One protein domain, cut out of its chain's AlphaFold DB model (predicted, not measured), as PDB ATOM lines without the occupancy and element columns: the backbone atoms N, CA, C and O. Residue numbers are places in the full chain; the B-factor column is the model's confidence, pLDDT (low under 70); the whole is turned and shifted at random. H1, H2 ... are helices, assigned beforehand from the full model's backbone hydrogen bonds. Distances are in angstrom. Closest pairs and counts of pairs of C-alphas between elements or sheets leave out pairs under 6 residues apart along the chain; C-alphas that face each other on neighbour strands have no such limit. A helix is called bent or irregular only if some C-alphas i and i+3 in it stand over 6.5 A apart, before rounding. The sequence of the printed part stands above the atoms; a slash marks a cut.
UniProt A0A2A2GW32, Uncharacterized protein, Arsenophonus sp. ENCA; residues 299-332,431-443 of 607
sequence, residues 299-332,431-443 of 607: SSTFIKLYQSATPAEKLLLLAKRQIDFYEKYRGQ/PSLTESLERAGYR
ATOM      1  N   SER A 299     278.786 275.294 297.884       91.88
ATOM      2  CA  SER A 299     280.059 275.185 297.168       91.88
ATOM      3  C   SER A 299     281.234 275.070 298.145       91.88
ATOM      4  O   SER A 299     281.246 275.727 299.186       91.88
ATOM      5  N   SER A 300     282.272 274.314 297.769       92.38
ATOM      6  CA  SER A 300     283.517 274.185 298.552       92.38
ATOM      7  C   SER A 300     284.123 275.548 298.927       92.38
ATOM      8  O   SER A 300     284.566 275.750 300.055       92.38
ATOM      9  N   THR A 301     284.040 276.533 298.024       94.25
ATOM     10  CA  THR A 301     284.442 277.928 298.273       94.25
ATOM     11  C   THR A 301     283.689 278.574 299.439       94.25
ATOM     12  O   THR A 301     284.304 279.216 300.286       94.25
ATOM     13  N   PHE A 302     282.371 278.377 299.522       93.12
ATOM     14  CA  PHE A 302     281.555 278.913 300.609       93.12
ATOM     15  C   PHE A 302     281.745 278.134 301.910       93.12
ATOM     16  O   PHE A 302     281.736 278.742 302.972       93.12
ATOM     17  N   ILE A 303     281.952 276.816 301.843       93.31
ATOM     18  CA  ILE A 303     282.249 275.997 303.027       93.31
ATOM     19  C   ILE A 303     283.556 276.470 303.676       93.31
ATOM     20  O   ILE A 303     283.572 276.701 304.881       93.31
ATOM     21  N   LYS A 304     284.614 276.708 302.885       94.88
ATOM     22  CA  LYS A 304     285.885 277.266 303.384       94.88
ATOM     23  C   LYS A 304     285.698 278.653 304.007       94.88
ATOM     24  O   LYS A 304     286.104 278.848 305.147       94.88
ATOM     25  N   LEU A 305     285.017 279.569 303.305       94.25
ATOM     26  CA  LEU A 305     284.686 280.910 303.817       94.25
ATOM     27  C   LEU A 305     283.922 280.844 305.149       94.25
ATOM     28  O   LEU A 305     284.244 281.562 306.092       94.25
ATOM     29  N   TYR A 306     282.920 279.965 305.231       94.38
ATOM     30  CA  TYR A 306     282.125 279.764 306.436       94.38
ATOM     31  C   TYR A 306     282.954 279.166 307.574       94.38
ATOM     32  O   TYR A 306     282.779 279.561 308.717       94.38
ATOM     33  N   GLN A 307     283.877 278.243 307.295       93.31
ATOM     34  CA  GLN A 307     284.753 277.656 308.312       93.31
ATOM     35  C   GLN A 307     285.706 278.698 308.916       93.31
ATOM     36  O   GLN A 307     285.808 278.758 310.144       93.31
ATOM     37  N   SER A 308     286.326 279.542 308.080       93.56
ATOM     38  CA  SER A 308     287.245 280.613 308.503       93.56
ATOM     39  C   SER A 308     286.568 281.807 309.184       93.56
ATOM     40  O   SER A 308     287.245 282.579 309.853       93.56
ATOM     41  N   ALA A 309     285.255 281.977 309.015       94.25
ATOM     42  CA  ALA A 309     284.509 283.100 309.575       94.25
ATOM     43  C   ALA A 309     284.399 283.049 311.114       94.25
ATOM     44  O   ALA A 309     284.247 281.982 311.727       94.25
ATOM     45  N   THR A 310     284.405 284.227 311.740       94.44
ATOM     46  CA  THR A 310     284.115 284.404 313.172       94.44
ATOM     47  C   THR A 310     282.670 283.990 313.507       94.44
ATOM     48  O   THR A 310     281.822 283.910 312.613       94.44
ATOM     49  N   PRO A 311     282.327 283.734 314.788       89.00
ATOM     50  CA  PRO A 311     280.963 283.358 315.173       89.00
ATOM     51  C   PRO A 311     279.885 284.356 314.718       89.00
ATOM     52  O   PRO A 311     278.822 283.940 314.265       89.00
ATOM     53  N   ALA A 312     280.166 285.662 314.762       86.25
ATOM     54  CA  ALA A 312     279.236 286.692 314.299       86.25
ATOM     55  C   ALA A 312     279.069 286.691 312.768       86.25
ATOM     56  O   ALA A 312     277.948 286.729 312.259       86.25
ATOM     57  N   GLU A 313     280.169 286.583 312.020       89.19
ATOM     58  CA  GLU A 313     280.138 286.496 310.555       89.19
ATOM     59  C   GLU A 313     279.418 285.233 310.070       89.19
ATOM     60  O   GLU A 313     278.678 285.296 309.090       89.19
ATOM     61  N   LYS A 314     279.557 284.102 310.775       91.00
ATOM     62  CA  LYS A 314     278.800 282.870 310.501       91.00
ATOM     63  C   LYS A 314     277.292 283.118 310.530       91.00
ATOM     64  O   LYS A 314     276.598 282.751 309.580       91.00
ATOM     65  N   LEU A 315     276.785 283.806 311.554       89.81
ATOM     66  CA  LEU A 315     275.365 284.166 311.646       89.81
ATOM     67  C   LEU A 315     274.931 285.080 310.482       89.81
ATOM     68  O   LEU A 315     273.888 284.834 309.876       89.81
ATOM     69  N   LEU A 316     275.747 286.073 310.104       87.56
ATOM     70  CA  LEU A 316     275.479 286.944 308.947       87.56
ATOM     71  C   LEU A 316     275.468 286.172 307.614       87.56
ATOM     72  O   LEU A 316     274.597 286.405 306.773       87.56
ATOM     73  N   LEU A 317     276.395 285.228 307.418       90.75
ATOM     74  CA  LEU A 317     276.458 284.368 306.231       90.75
ATOM     75  C   LEU A 317     275.232 283.448 306.129       90.75
ATOM     76  O   LEU A 317     274.701 283.272 305.031       90.75
ATOM     77  N   LEU A 318     274.755 282.893 307.250       91.88
ATOM     78  CA  LEU A 318     273.520 282.100 307.292       91.88
ATOM     79  C   LEU A 318     272.284 282.956 306.989       91.88
ATOM     80  O   LEU A 318     271.472 282.555 306.160       91.88
ATOM     81  N   ALA A 319     272.166 284.143 307.595       86.81
ATOM     82  CA  ALA A 319     271.068 285.074 307.324       86.81
ATOM     83  C   ALA A 319     271.008 285.464 305.841       86.81
ATOM     84  O   ALA A 319     269.947 285.410 305.221       86.81
ATOM     85  N   LYS A 320     272.163 285.788 305.244       86.94
ATOM     86  CA  LYS A 320     272.253 286.090 303.814       86.94
ATOM     87  C   LYS A 320     271.812 284.899 302.960       86.94
ATOM     88  O   LYS A 320     270.962 285.065 302.098       86.94
ATOM     89  N   ARG A 321     272.301 283.685 303.244       90.25
ATOM     90  CA  ARG A 321     271.884 282.463 302.527       90.25
ATOM     91  C   ARG A 321     270.387 282.167 302.636       90.25
ATOM     92  O   ARG A 321     269.819 281.633 301.688       90.25
ATOM     93  N   GLN A 322     269.773 282.485 303.772       87.62
ATOM     94  CA  GLN A 322     268.338 282.338 304.012       87.62
ATOM     95  C   GLN A 322     267.527 283.322 303.157       87.62
ATOM     96  O   GLN A 322     266.594 282.899 302.475       87.62
ATOM     97  N   ILE A 323     267.941 284.594 303.107       82.94
ATOM     98  CA  ILE A 323     267.354 285.621 302.230       82.94
ATOM     99  C   ILE A 323     267.532 285.234 300.752       82.94
ATOM    100  O   ILE A 323     266.536 285.066 300.052       82.94
ATOM    101  N   ASP A 324     268.771 284.970 300.312       85.81
ATOM    102  CA  ASP A 324     269.111 284.559 298.937       85.81
ATOM    103  C   ASP A 324     268.280 283.337 298.478       85.81
ATOM    104  O   ASP A 324     267.950 283.189 297.298       85.81
ATOM    105  N   PHE A 325     267.957 282.421 299.401       87.25
ATOM    106  CA  PHE A 325     267.131 281.246 299.129       87.25
ATOM    107  C   PHE A 325     265.657 281.615 298.907       87.25
ATOM    108  O   PHE A 325     265.083 281.200 297.898       87.25
ATOM    109  N   TYR A 326     265.035 282.392 299.799       84.12
ATOM    110  CA  TYR A 326     263.618 282.738 299.641       84.12
ATOM    111  C   TYR A 326     263.376 283.730 298.503       84.12
ATOM    112  O   TYR A 326     262.424 283.525 297.754       84.12
ATOM    113  N   GLU A 327     264.254 284.717 298.287       80.50
ATOM    114  CA  GLU A 327     264.190 285.596 297.108       80.50
ATOM    115  C   GLU A 327     264.206 284.781 295.807       80.50
ATOM    116  O   GLU A 327     263.427 285.034 294.886       80.50
ATOM    117  N   LYS A 328     265.046 283.739 295.750       83.75
ATOM    118  CA  LYS A 328     265.173 282.872 294.578       83.75
ATOM    119  C   LYS A 328     263.954 281.988 294.311       83.75
ATOM    120  O   LYS A 328     263.672 281.739 293.140       83.75
ATOM    121  N   TYR A 329     263.289 281.459 295.343       79.88
ATOM    122  CA  TYR A 329     262.236 280.443 295.169       79.88
ATOM    123  C   TYR A 329     260.802 280.943 295.414       79.88
ATOM    124  O   TYR A 329     259.887 280.437 294.764       79.88
ATOM    125  N   ARG A 330     260.573 281.960 296.261       71.19
ATOM    126  CA  ARG A 330     259.233 282.573 296.411       71.19
ATOM    127  C   ARG A 330     258.854 283.391 295.170       71.19
ATOM    128  O   ARG A 330     257.763 283.219 294.632       71.19
ATOM    129  N   GLY A 331     259.808 284.137 294.605       47.84
ATOM    130  CA  GLY A 331     259.626 284.913 293.370       47.84
ATOM    131  C   GLY A 331     259.370 284.097 292.088       47.84
ATOM    132  O   GLY A 331     259.247 284.687 291.020       47.84
ATOM    133  N   GLN A 332     259.296 282.759 292.155       41.41
ATOM    134  CA  GLN A 332     258.941 281.902 291.010       41.41
ATOM    135  C   GLN A 332     257.432 281.637 290.874       41.41
ATOM    136  O   GLN A 332     257.011 281.142 289.830       41.41
ATOM    137  N   PRO A 431     266.103 282.715 321.409       47.66
ATOM    138  CA  PRO A 431     266.298 283.999 320.739       47.66
ATOM    139  C   PRO A 431     266.427 283.805 319.225       47.66
ATOM    140  O   PRO A 431     267.125 282.894 318.773       47.66
ATOM    141  N   SER A 432     265.808 284.690 318.440       55.53
ATOM    142  CA  SER A 432     265.945 284.633 316.977       55.53
ATOM    143  C   SER A 432     267.387 284.930 316.540       55.53
ATOM    144  O   SER A 432     268.179 285.521 317.290       55.53
ATOM    145  N   LEU A 433     267.769 284.545 315.315       54.22
ATOM    146  CA  LEU A 433     269.100 284.883 314.798       54.22
ATOM    147  C   LEU A 433     269.292 286.411 314.689       54.22
ATOM    148  O   LEU A 433     270.386 286.910 314.953       54.22
ATOM    149  N   THR A 434     268.220 287.153 314.394       54.94
ATOM    150  CA  THR A 434     268.193 288.625 314.407       54.94
ATOM    151  C   THR A 434     268.425 289.171 315.818       54.94
ATOM    152  O   THR A 434     269.336 289.966 316.019       54.94
ATOM    153  N   GLU A 435     267.684 288.683 316.820       54.50
ATOM    154  CA  GLU A 435     267.834 289.107 318.225       54.50
ATOM    155  C   GLU A 435     269.223 288.775 318.793       54.50
ATOM    156  O   GLU A 435     269.779 289.528 319.595       54.50
ATOM    157  N   SER A 436     269.806 287.655 318.364       54.31
ATOM    158  CA  SER A 436     271.158 287.239 318.751       54.31
ATOM    159  C   SER A 436     272.232 288.162 318.165       54.31
ATOM    160  O   SER A 436     273.190 288.506 318.857       54.31
ATOM    161  N   LEU A 437     272.060 288.602 316.914       47.03
ATOM    162  CA  LEU A 437     272.943 289.570 316.255       47.03
ATOM    163  C   LEU A 437     272.810 290.976 316.853       47.03
ATOM    164  O   LEU A 437     273.829 291.622 317.096       47.03
ATOM    165  N   GLU A 438     271.586 291.420 317.160       52.16
ATOM    166  CA  GLU A 438     271.326 292.714 317.802       52.16
ATOM    167  C   GLU A 438     271.969 292.805 319.193       52.16
ATOM    168  O   GLU A 438     272.660 293.783 319.479       52.16
ATOM    169  N   ARG A 439     271.833 291.763 320.031       55.22
ATOM    170  CA  ARG A 439     272.501 291.690 321.349       55.22
ATOM    171  C   ARG A 439     274.028 291.697 321.256       55.22
ATOM    172  O   ARG A 439     274.684 292.132 322.195       55.22
ATOM    173  N   ALA A 440     274.583 291.218 320.146       43.41
ATOM    174  CA  ALA A 440     276.017 291.211 319.881       43.41
ATOM    175  C   ALA A 440     276.510 292.471 319.128       43.41
ATOM    176  O   ALA A 440     277.695 292.571 318.825       43.41
ATOM    177  N   GLY A 441     275.631 293.440 318.835       40.81
ATOM    178  CA  GLY A 441     275.982 294.713 318.190       40.81
ATOM    179  C   GLY A 441     276.106 294.673 316.659       40.81
ATOM    180  O   GLY A 441     276.461 295.683 316.046       40.81
ATOM    181  N   TYR A 442     275.787 293.548 316.015       43.47
ATOM    182  CA  TYR A 442     275.914 293.370 314.565       43.47
ATOM    183  C   TYR A 442     274.602 293.689 313.835       43.47
ATOM    184  O   TYR A 442     273.510 293.379 314.305       43.47
ATOM    185  N   ARG A 443     274.699 294.287 312.640       44.94
ATOM    186  CA  ARG A 443     273.539 294.651 311.806       44.94
ATOM    187  C   ARG A 443     273.583 293.926 310.465       44.94
ATOM    188  O   ARG A 443     274.514 294.132 309.690       44.94
TER     189      ARG A 443
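Overview. This is residues 299 to 332 and 431 to 443 of the 607 residues of an uncharacterized protein of Arsenophonus sp. ENCA (UniProt A0A2A2GW32). A tight V of two helices, H1 and the long H2, with the short H3 set loosely on the other side of H2, near the V's point; the far part of H2, residues 320 to 330, sticks out beyond them as a free arm together with residues 331 to 332. The printed part has 47 residues, with three named helices in the order H1, H2, H3 and no named strand; the class is all helix. It is loose, with a radius of gyration of the C-alphas of 12.3 A, and the C-alphas span 35 by 25 by 15 A.

Along the chain. Begin at Ser 299 and step to C-alpha 300 at (283.517, 274.185, 298.552), where H1 starts; it covers residues 300 to 308 and is 12.4 A long. After two residues, find C-alpha 311 at (280.963, 283.358, 315.173): from there H2 runs through residues 311 to 330 for 28.7 A, the longest helix by residues. The printing then jumps from Gln 332 to Pro 431. Look next at residues 433 to 439 for H3, 10.0 A long, which ends at C-alpha 439 at (272.501, 291.690, 321.349). None of the three helices is bent.

Arrangement. Start with H1 and H2, joined by a tight link. They are close but not clearly touching, and their closest C-alphas, those of Tyr 306 and Lys 314, are 6.1 A apart. They run opposite ways at a shallow tilt of 34 degrees, only just short of steep. Go on to H3, which touches H2 with 4 pairs of C-alphas within 8 A; on H2, residues 312 to 319 alone take part. The closest C-alphas of the two, those of Leu 315 and Leu 433, are 7.0 A apart. H2 and H3 run opposite ways at a tilt of 38 degrees, only just steep. H1 and H3 are apart. In the backbones of H1, H2 and H3, every O i to N i+4 pair is within hydrogen-bond range.

Size, cuts and confidence. The two C-alphas farthest apart are those of Gln 332 and Ala 440, at 34.8 A. Residues 320 to 332, of which 320 to 330 belong to H2, stand free; the body without them spans 30 by 14 by 13 A. Residues 333 to 430 are not printed, and the C-alphas of 332 and 431 are 30.7 A apart across this cut, which lies in the link from H2 to H3. The mean pLDDT of the printed part is 76.3; look at the B-factor column for residues 331 to 332 and 431 to 443, and you will find values under 70.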